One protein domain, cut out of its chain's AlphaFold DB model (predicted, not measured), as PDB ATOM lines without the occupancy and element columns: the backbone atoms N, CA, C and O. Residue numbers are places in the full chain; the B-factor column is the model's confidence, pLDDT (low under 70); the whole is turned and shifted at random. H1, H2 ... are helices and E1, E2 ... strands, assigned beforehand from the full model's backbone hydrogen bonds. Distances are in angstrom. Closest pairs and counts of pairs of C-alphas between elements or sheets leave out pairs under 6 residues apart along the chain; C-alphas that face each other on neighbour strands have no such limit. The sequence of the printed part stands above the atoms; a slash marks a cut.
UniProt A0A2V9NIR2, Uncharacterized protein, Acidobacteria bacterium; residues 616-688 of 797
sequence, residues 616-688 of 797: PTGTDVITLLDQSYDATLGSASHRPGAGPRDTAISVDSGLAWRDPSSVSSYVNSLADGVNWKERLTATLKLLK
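What this domain is: This is residues 616 to 688 of the 797 residues of an uncharacterized protein of Acidobacteria bacterium (UniProt A0A2V9NIR2). Two small antiparallel sheets of three strands each, E1 E2 E3 and E4 E5 E6, follow one another along a loose, elongated body, joined by the stretch from residue 659 to 662. The short helix H1 sits in a wide loop at the end of the body away from E4 E5 E6, and a second wide loop, residues 666 to 677, joins E4 to E5. The printed part has 73 residues with one named helix and six named strands, in the order E1 H1 E2 E3 E4 E5 E6; the sheet orders are E1 - E2 - E3 and E4 - E5 - E6. The class is mostly strand, with 31 of the 73 residues in named elements. The radius of gyration of the C-alphas is 14.6 A, and the spans are 45 by 28 by 21 A.

Where its parts are: E1, residues 619 to 625, begins at C-alpha 619 at (30.387, 9.094, 42.483) and is 14.6 A long. H1 is residues 629 to 634, 8.6 A. E2, residues 647 to 651, is 13.1 A long, and E3, residues 655 to 658, is 10.1 A. E4 is residues 663 to 665, beginning at C-alpha 663 at (15.445, 15.301, 49.839), E5 residues 678 to 680, and E6 residues 685 to 687, ending at C-alpha 687 at (6.401, 13.980, 58.215).

How they stand to each other: E1 and E2 are antiparallel at 161 degrees, with N 621 and O 649 2.9 A apart, within hydrogen-bond range. E2 and E3 form a hairpin at 160 degrees, with N 650 and O 656 at 2.9 A. This sheet is twisted, its C-alphas up to 4.1 A off the best plane. H1 is not on either sheet; each O i to N i+4 pair in it is within hydrogen-bond range. Between the sheets, the closest C-alphas of E3 and E4 are those of Trp 657 and Val 663, 7.6 A apart, while E3 and E5 are apart. E4, E5 and E6 make a meander, each strand the antiparallel neighbour of the one before. The hairpin E4 and E5 stands at 172 degrees, with N 680 and O 663 at 2.8 A. The hairpin E5 and E6 stands at 168 degrees, with N 686 and O 679 at 2.8 A.

The domain as a whole: The two C-alphas farthest apart, those of Ala 636 and Lys 688, are 45.0 A apart. The printed part has no cut. The links H1 to E2 and E4 to E5 are long, with 12 residues each. Mean pLDDT of the printed part is 80.1; residues 616 to 617 and 629 to 640 are under 70, and H1 has a mean of 47.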
ATOM      1  N   PRO A 616      32.517   0.875  43.125       56.72
ATOM      2  CA  PRO A 616      31.846   2.141  43.388       56.72
ATOM      3  C   PRO A 616      32.545   2.854  44.554       56.72
ATOM      4  O   PRO A 616      32.233   2.633  45.720       56.72
ATOM      5  N   THR A 617      33.519   3.704  44.242       62.94
ATOM      6  CA  THR A 617      33.857   4.828  45.122       62.94
ATOM      7  C   THR A 617      32.831   5.929  44.892       62.94
ATOM      8  O   THR A 617      32.441   6.127  43.740       62.94
ATOM      9  N   GLY A 618      32.424   6.638  45.950       72.50
ATOM     10  CA  GLY A 618      31.354   7.641  45.911       72.50
ATOM     11  C   GLY A 618      31.405   8.549  44.678       72.50
ATOM     12  O   GLY A 618      32.297   9.387  44.562       72.50
ATOM     13  N   THR A 619      30.459   8.363  43.754       77.69
ATOM     14  CA  THR A 619      30.387   9.094  42.483       77.69
ATOM     15  C   THR A 619      28.948   9.454  42.155       77.69
ATOM     16  O   THR A 619      28.040   8.620  42.226       77.69
ATOM     17  N   ASP A 620      28.754  10.691  41.716       82.12
ATOM     18  CA  ASP A 620      27.540  11.087  41.019       82.12
ATOM     19  C   ASP A 620      27.496  10.327  39.680       82.12
ATOM     20  O   ASP A 620      28.510  10.208  38.985       82.12
ATOM     21  N   VAL A 621      26.338   9.756  39.340       77.19
ATOM     22  CA  VAL A 621      26.115   9.014  38.081       77.19
ATOM     23  C   VAL A 621      25.165   9.777  37.161       77.19
ATOM     24  O   VAL A 621      25.264   9.681  35.940       77.19
ATOM     25  N   ILE A 622      24.255  10.562  37.744       83.19
ATOM     26  CA  ILE A 622      23.416  11.534  37.043       83.19
ATOM     27  C   ILE A 622      23.399  12.816  37.877       83.19
ATOM     28  O   ILE A 622      22.701  12.884  38.890       83.19
ATOM     29  N   THR A 623      24.145  13.831  37.446       86.00
ATOM     30  CA  THR A 623      24.041  15.195  37.982       86.00
ATOM     31  C   THR A 623      22.767  15.840  37.437       86.00
ATOM     32  O   THR A 623      22.547  15.866  36.228       86.00
ATOM     33  N   LEU A 624      21.900  16.313  38.333       89.00
ATOM     34  CA  LEU A 624      20.596  16.910  38.023       89.00
ATOM     35  C   LEU A 624      20.644  18.442  38.070       89.00
ATOM     36  O   LEU A 624      19.982  19.095  37.269       89.00
ATOM     37  N   LEU A 625      21.430  19.000  38.995       86.56
ATOM     38  CA  LEU A 625      21.754  20.424  39.087       86.56
ATOM     39  C   LEU A 625      23.253  20.552  39.378       86.56
ATOM     40  O   LEU A 625      23.729  20.000  40.368       86.56
ATOM     41  N   ASP A 626      23.970  21.256  38.503       77.88
ATOM     42  CA  ASP A 626      25.410  21.531  38.592       77.88
ATOM     43  C   ASP A 626      25.641  22.846  39.358       77.88
ATOM     44  O   ASP A 626      25.032  23.871  39.036       77.88
ATOM     45  N   GLN A 627      26.512  22.834  40.371       79.00
ATOM     46  CA  GLN A 627      26.863  24.025  41.149       79.00
ATOM     47  C   GLN A 627      27.575  25.120  40.329       79.00
ATOM     48  O   GLN A 627      27.599  26.276  40.759       79.00
ATOM     49  N   SER A 628      28.232  24.771  39.215       72.31
ATOM     50  CA  SER A 628      29.071  25.671  38.416       72.31
ATOM     51  C   SER A 628      29.234  25.173  36.972       72.31
ATOM     52  O   SER A 628      30.308  24.750  36.545       72.31
ATOM     53  N   TYR A 629      28.160  25.307  36.192       56.00
ATOM     54  CA  TYR A 629      28.114  24.927  34.777       56.00
ATOM     55  C   TYR A 629      29.282  25.489  33.937       56.00
ATOM     56  O   TYR A 629      29.875  24.766  33.137       56.00
ATOM     57  N   ASP A 630      29.687  26.741  34.168       49.91
ATOM     58  CA  ASP A 630      30.816  27.358  33.455       49.91
ATOM     59  C   ASP A 630      32.166  26.699  33.789       49.91
ATOM     60  O   ASP A 630      33.040  26.607  32.927       49.91
ATOM     61  N   ALA A 631      32.346  26.183  35.011       47.69
ATOM     62  CA  ALA A 631      33.529  25.401  35.369       47.69
ATOM     63  C   ALA A 631      33.494  24.004  34.730       47.69
ATOM     64  O   ALA A 631      34.544  23.486  34.344       47.69
ATOM     65  N   THR A 632      32.307  23.419  34.551       48.69
ATOM     66  CA  THR A 632      32.115  22.190  33.767       48.69
ATOM     67  C   THR A 632      32.467  22.405  32.296       48.69
ATOM     68  O   THR A 632      33.194  21.589  31.733       48.69
ATOM     69  N   LEU A 633      32.055  23.522  31.687       41.00
ATOM     70  CA  LEU A 633      32.425  23.875  30.310       41.00
ATOM     71  C   LEU A 633      33.897  24.302  30.153       41.00
ATOM     72  O   LEU A 633      34.496  24.050  29.112       41.00
ATOM     73  N   GLY A 634      34.500  24.923  31.168       37.38
ATOM     74  CA  GLY A 634      35.907  25.347  31.147       37.38
ATOM     75  C   GLY A 634      36.922  24.252  31.506       37.38
ATOM     76  O   GLY A 634      38.125  24.454  31.341       37.38
ATOM     77  N   SER A 635      36.472  23.101  32.015       38.94
ATOM     78  CA  SER A 635      37.350  22.003  32.438       38.94
ATOM     79  C   SER A 635      37.771  21.106  31.276       38.94
ATOM     80  O   SER A 635      36.993  20.833  30.363       38.94
ATOM     81  N   ALA A 636      38.989  20.559  31.350       38.34
ATOM     82  CA  ALA A 636      39.481  19.584  30.377       38.34
ATOM     83  C   ALA A 636      38.481  18.421  30.199       38.34
ATOM     84  O   ALA A 636      37.985  17.851  31.173       38.34
ATOM     85  N   SER A 637      38.164  18.096  28.943       42.19
ATOM     86  CA  SER A 637      37.164  17.084  28.557       42.19
ATOM     87  C   SER A 637      35.743  17.304  29.109       42.19
ATOM     88  O   SER A 637      34.938  16.373  29.079       42.19
ATOM     89  N   HIS A 638      35.418  18.505  29.599       48.41
ATOM     90  CA  HIS A 638      34.136  18.864  30.220       48.41
ATOM     91  C   HIS A 638      33.745  17.964  31.415       48.41
ATOM     92  O   HIS A 638      32.587  17.566  31.585       48.41
ATOM     93  N   ARG A 639      34.746  17.553  32.210       57.66
ATOM     94  CA  ARG A 639      34.626  16.550  33.286       57.66
ATOM     95  C   ARG A 639      35.357  16.994  34.572       57.66
ATOM     96  O   ARG A 639      36.385  16.406  34.910       57.66
ATOM     97  N   PRO A 640      34.872  18.023  35.293       64.31
ATOM     98  CA  PRO A 640      35.378  18.345  36.628       64.31
ATOM     99  C   PRO A 640      35.012  17.253  37.651       64.31
ATOM    100  O   PRO A 640      34.175  16.386  37.394       64.31
ATOM    101  N   GLY A 641      35.628  17.308  38.834       78.56
ATOM    102  CA  GLY A 641      35.207  16.494  39.978       78.56
ATOM    103  C   GLY A 641      33.868  16.970  40.556       78.56
ATOM    104  O   GLY A 641      33.583  18.166  40.536       78.56
ATOM    105  N   ALA A 642      33.071  16.037  41.086       79.44
ATOM    106  CA  ALA A 642      31.746  16.325  41.638       79.44
ATOM    107  C   ALA A 642      31.799  17.342  42.792       79.44
ATOM    108  O   ALA A 642      32.623  17.250  43.708       79.44
ATOM    109  N   GLY A 643      30.896  18.314  42.747       80.62
ATOM    110  CA  GLY A 643      30.804  19.423  43.673       80.62
ATOM    111  C   GLY A 643      29.952  19.111  44.903       80.62
ATOM    112  O   GLY A 643      28.875  18.523  44.778       80.62
ATOM    113  N   PRO A 644      30.336  19.563  46.114       83.12
ATOM    114  CA  PRO A 644      29.533  19.342  47.319       83.12
ATOM    115  C   PRO A 644      28.157  20.033  47.273       83.12
ATOM    116  O   PRO A 644      27.305  19.714  48.099       83.12
ATOM    117  N   ARG A 645      27.919  20.950  46.319       83.88
ATOM    118  CA  ARG A 645      26.622  21.612  46.106       83.88
ATOM    119  C   ARG A 645      25.787  21.074  44.941       83.88
ATOM    120  O   ARG A 645      24.698  21.596  44.731       83.88
ATOM    121  N   ASP A 646      26.238  20.043  44.234       89.06
ATOM    122  CA  ASP A 646      25.427  19.441  43.169       89.06
ATOM    123  C   ASP A 646      24.251  18.630  43.743       89.06
ATOM    124  O   ASP A 646      24.359  18.006  44.808       89.06
ATOM    125  N   THR A 647      23.144  18.591  43.002       93.19
ATOM    126  CA  THR A 647      22.031  17.653  43.231       93.19
ATOM    127  C   THR A 647      22.188  16.486  42.258       93.19
ATOM    128  O   THR A 647      22.281  16.713  41.051       93.19
ATOM    129  N   ALA A 648      22.214  15.239  42.741       90.69
ATOM    130  CA  ALA A 648      22.574  14.078  41.920       90.69
ATOM    131  C   ALA A 648      21.964  12.738  42.374       90.69
ATOM    132  O   ALA A 648      21.721  12.491  43.560       90.69
ATOM    133  N   ILE A 649      21.803  11.819  41.417       89.88
ATOM    134  CA  ILE A 649      21.665  10.378  41.677       89.88
ATOM    135  C   ILE A 649      23.065   9.767  41.617       89.88
ATOM    136  O   ILE A 649      23.786   9.944  40.633       89.88
ATOM    137  N   SER A 650      23.443   9.058  42.675       84.81
ATOM    138  CA  SER A 650      24.831   8.686  42.961       84.81
ATOM    139  C   SER A 650      24.946   7.214  43.356       84.81
ATOM    140  O   SER A 650      23.955   6.582  43.738       84.81
ATOM    141  N   VAL A 651      26.161   6.671  43.298       80.69
ATOM    142  CA  VAL A 651      26.491   5.363  43.878       80.69
ATOM    143  C   VAL A 651      27.665   5.481  44.842       80.69
ATOM    144  O   VAL A 651      28.638   6.182  44.576       80.69
ATOM    145  N   ASP A 652      27.545   4.780  45.960       81.25
ATOM    146  CA  ASP A 652      28.567   4.608  46.996       81.25
ATOM    147  C   ASP A 652      28.567   3.113  47.391       81.25
ATOM    148  O   ASP A 652      28.577   2.252  46.510       81.25
ATOM    149  N   SER A 653      28.417   2.753  48.670       78.38
ATOM    150  CA  SER A 653      28.123   1.373  49.101       78.38
ATOM    151  C   SER A 653      26.781   0.818  48.575       78.38
ATOM    152  O   SER A 653      26.505  -0.376  48.699       78.38
ATOM    153  N   GLY A 654      25.952   1.669  47.960       76.19
ATOM    154  CA  GLY A 654      24.685   1.340  47.312       76.19
ATOM    155  C   GLY A 654      24.137   2.532  46.517       76.19
ATOM    156  O   GLY A 654      24.880   3.451  46.176       76.19
ATOM    157  N   LEU A 655      22.832   2.524  46.229       84.75
ATOM    158  CA  LEU A 655      22.133   3.665  45.619       84.75
ATOM    159  C   LEU A 655      22.044   4.835  46.608       84.75
ATOM    160  O   LEU A 655      21.575   4.652  47.730       84.75
ATOM    161  N   ALA A 656      22.414   6.035  46.161       86.62
ATOM    162  CA  ALA A 656      22.307   7.264  46.933       86.62
ATOM    163  C   ALA A 656      21.579   8.372  46.151       86.62
ATOM    164  O   ALA A 656      21.735   8.521  44.937       86.62
ATOM    165  N   TRP A 657      20.812   9.187  46.876       89.31
ATOM    166  CA  TRP A 657      20.213  10.426  46.377       89.31
ATOM    167  C   TRP A 657      20.816  11.592  47.152       89.31
ATOM    168  O   TRP A 657      20.775  11.594  48.384       89.31
ATOM    169  N   ARG A 658      21.383  12.564  46.438       87.44
ATOM    170  CA  ARG A 658      22.110  13.696  47.014       87.44
ATOM    171  C   ARG A 658      21.453  15.007  46.608       87.44
ATOM    172  O   ARG A 658      21.205  15.240  45.431       87.44
ATOM    173  N   ASP A 659      21.210  15.856  47.594       91.75
ATOM    174  CA  ASP A 659      20.819  17.253  47.430       91.75
ATOM    175  C   ASP A 659      21.499  18.062  48.549       91.75
ATOM    176  O   ASP A 659      21.551  17.569  49.682       91.75
ATOM    177  N   PRO A 660      22.032  19.268  48.285       90.31
ATOM    178  CA  PRO A 660      22.734  20.057  49.299       90.31
ATOM    179  C   PRO A 660      21.831  20.618  50.407       90.31
ATOM    180  O   PRO A 660      22.350  21.083  51.422       90.31
ATOM    181  N   SER A 661      20.505  20.625  50.224       90.00
ATOM    182  CA  SER A 661      19.548  21.252  51.145       90.00
ATOM    183  C   SER A 661      18.564  20.253  51.758       90.00
ATOM    184  O   SER A 661      18.421  20.205  52.983       90.00
ATOM    185  N   SER A 662      17.849  19.472  50.940       92.12
ATOM    186  CA  SER A 662      16.900  18.463  51.429       92.12
ATOM    187  C   SER A 662      16.396  17.519  50.338       92.12
ATOM    188  O   SER A 662      16.023  17.963  49.254       92.12
ATOM    189  N   VAL A 663      16.194  16.247  50.682       93.56
ATOM    190  CA  VAL A 663      15.445  15.301  49.839       93.56
ATOM    191  C   VAL A 663      13.978  15.312  50.284       93.56
ATOM    192  O   VAL A 663      13.686  15.151  51.470       93.56
ATOM    193  N   SER A 664      13.043  15.564  49.363       94.12
ATOM    194  CA  SER A 664      11.622  15.802  49.677       94.12
ATOM    195  C   SER A 664      10.680  14.968  48.812       94.12
ATOM    196  O   SER A 664      10.809  14.971  47.590       94.12
ATOM    197  N   SER A 665       9.664  14.364  49.430       94.19
ATOM    198  CA  SER A 665       8.582  13.659  48.735       94.19
ATOM    199  C   SER A 665       7.335  14.545  48.663       94.19
ATOM    200  O   SER A 665       6.774  14.941  49.693       94.19
ATOM    201  N   TYR A 666       6.872  14.834  47.447       93.88
ATOM    202  CA  TYR A 666       5.595  15.500  47.174       93.88
ATOM    203  C   TYR A 666       4.592  14.471  46.646       93.88
ATOM    204  O   TYR A 666       4.962  13.547  45.928       93.88
ATOM    205  N   VAL A 667       3.319  14.618  47.018       93.69
ATOM    206  CA  VAL A 667       2.233  13.726  46.588       93.69
ATOM    207  C   VAL A 667       1.054  14.599  46.198       93.69
ATOM    208  O   VAL A 667       0.555  15.354  47.033       93.69
ATOM    209  N   ASN A 668       0.631  14.487  44.935       91.75
ATOM    210  CA  ASN A 668      -0.427  15.300  44.327       91.75
ATOM    211  C   ASN A 668      -0.253  16.818  44.571       91.75
ATOM    212  O   ASN A 668      -1.209  17.538  44.850       91.75
ATOM    213  N   SER A 669       0.994  17.289  44.526       91.38
ATOM    214  CA  SER A 669       1.381  18.685  44.726       91.38
ATOM    215  C   SER A 669       2.659  18.997  43.948       91.38
ATOM    216  O   SER A 669       3.462  18.103  43.674       91.38
ATOM    217  N   LEU A 670       2.841  20.268  43.583       90.62
ATOM    218  CA  LEU A 670       4.069  20.748  42.949       90.62
ATOM    219  C   LEU A 670       5.222  20.796  43.962       90.62
ATOM    220  O   LEU A 670       4.995  20.910  45.167       90.62
ATOM    221  N   ALA A 671       6.458  20.759  43.459       87.12
ATOM    222  CA  ALA A 671       7.678  20.895  44.253       87.12
ATOM    223  C   ALA A 671       7.917  22.356  44.703       87.12
ATOM    224  O   ALA A 671       8.906  22.984  44.346       87.12
ATOM    225  N   ASP A 672       6.985  22.904  45.482       89.75
ATOM    226  CA  ASP A 672       6.881  24.327  45.850       89.75
ATOM    227  C   ASP A 672       7.635  24.728  47.138       89.75
ATOM    228  O   ASP A 672       7.500  25.843  47.636       89.75
ATOM    229  N   GLY A 673       8.398  23.806  47.730       88.38
ATOM    230  CA  GLY A 673       9.123  24.012  48.989       88.38
ATOM    231  C   GLY A 673       8.280  23.845  50.263       88.38
ATOM    232  O   GLY A 673       8.856  23.630  51.337       88.38
ATOM    233  N   VAL A 674       6.945  23.864  50.160       90.31
ATOM    234  CA  VAL A 674       5.996  23.990  51.282       90.31
ATOM    235  C   VAL A 674       5.108  22.753  51.445       90.31
ATOM    236  O   VAL A 674       4.958  22.257  52.566       90.31
ATOM    237  N   ASN A 675       4.542  22.231  50.356       92.06
ATOM    238  CA  ASN A 675       3.502  21.198  50.343       92.06
ATOM    239  C   ASN A 675       4.021  19.751  50.290       92.06
ATOM    240  O   ASN A 675       3.224  18.823  50.102       92.06
ATOM    241  N   TRP A 676       5.325  19.554  50.503       95.00
ATOM    242  CA  TRP A 676       5.939  18.241  50.713       95.00
ATOM    243  C   TRP A 676       5.260  17.497  51.866       95.00
ATOM    244  O   TRP A 676       4.762  18.097  52.821       95.00
ATOM    245  N   LYS A 677       5.230  16.170  51.762       93.81
ATOM    246  CA  LYS A 677       4.588  15.273  52.735       93.81
ATOM    247  C   LYS A 677       5.616  14.584  53.630       93.81
ATOM    248  O   LYS A 677       5.357  14.377  54.813       93.81
ATOM    249  N   GLU A 678       6.803  14.340  53.085       94.69
ATOM    250  CA  GLU A 678       7.991  13.856  53.781       94.69
ATOM    251  C   GLU A 678       9.202  14.697  53.356       94.69
ATOM    252  O   GLU A 678       9.309  15.088  52.190       94.69
ATOM    253  N   ARG A 679      10.111  14.982  54.291       94.31
ATOM    254  CA  ARG A 679      11.395  15.633  54.008       94.31
ATOM    255  C   ARG A 679      12.493  15.061  54.895       94.31
ATOM    256  O   ARG A 679      12.331  14.993  56.112       94.31
ATOM    257  N   LEU A 680      13.619  14.712  54.281       94.62
ATOM    258  CA  LEU A 680      14.881  14.438  54.952       94.62
ATOM    259  C   LEU A 680      15.787  15.668  54.832       94.62
ATOM    260  O   LEU A 680      16.006  16.189  53.737       94.62
ATOM    261  N   THR A 681      16.306  16.122  55.966       91.88
ATOM    262  CA  THR A 681      17.379  17.120  56.066       91.88
ATOM    263  C   THR A 681      18.614  16.471  56.694       91.88
ATOM    264  O   THR A 681      18.563  15.318  57.122       91.88
ATOM    265  N   ALA A 682      19.718  17.214  56.813       88.56
ATOM    266  CA  ALA A 682      20.940  16.729  57.462       88.56
ATOM    267  C   ALA A 682      20.762  16.281  58.933       88.56
ATOM    268  O   ALA A 682      21.636  15.602  59.466       88.56
ATOM    269  N   THR A 683      19.667  16.664  59.604       91.69
ATOM    270  CA  THR A 683      19.448  16.407  61.041       91.69
ATOM    271  C   THR A 683      18.118  15.737  61.381       91.69
ATOM    272  O   THR A 683      17.987  15.200  62.478       91.69
ATOM    273  N   LEU A 684      17.114  15.779  60.496       89.94
ATOM    274  CA  LEU A 684      15.747  15.358  60.811       89.94
ATOM    275  C   LEU A 684      15.047  14.685  59.629       89.94
ATOM    276  O   LEU A 684      15.157  15.114  58.479       89.94
ATOM    277  N   LYS A 685      14.220  13.687  59.953       93.06
ATOM    278  CA  LYS A 685      13.170  13.163  59.077       93.06
ATOM    279  C   LYS A 685      11.825  13.727  59.532       93.06
ATOM    280  O   LYS A 685      11.387  13.464  60.647       93.06
ATOM    281  N   LEU A 686      11.187  14.514  58.672       92.50
ATOM    282  CA  LEU A 686       9.948  15.233  58.959       92.50
ATOM    283  C   LEU A 686       8.788  14.649  58.152       92.50
ATOM    284  O   LEU A 686       8.908  14.441  56.944       92.50
ATOM    285  N   LEU A 687       7.649  14.447  58.815       93.25
ATOM    286  CA  LEU A 687       6.401  13.980  58.215       93.25
ATOM    287  C   LEU A 687       5.312  15.033  58.453       93.25
ATOM    288  O   LEU A 687       5.020  15.385  59.592       93.25
ATOM    289  N   LYS A 688       4.722  15.542  57.368       91.12
ATOM    290  CA  LYS A 688       3.571  16.469  57.376       91.12
ATOM    291  C   LYS A 688       2.231  15.761  57.159       91.12
ATOM    292  O   LYS A 688       1.191  16.408  57.076       91.12
TER     293      LYS A 688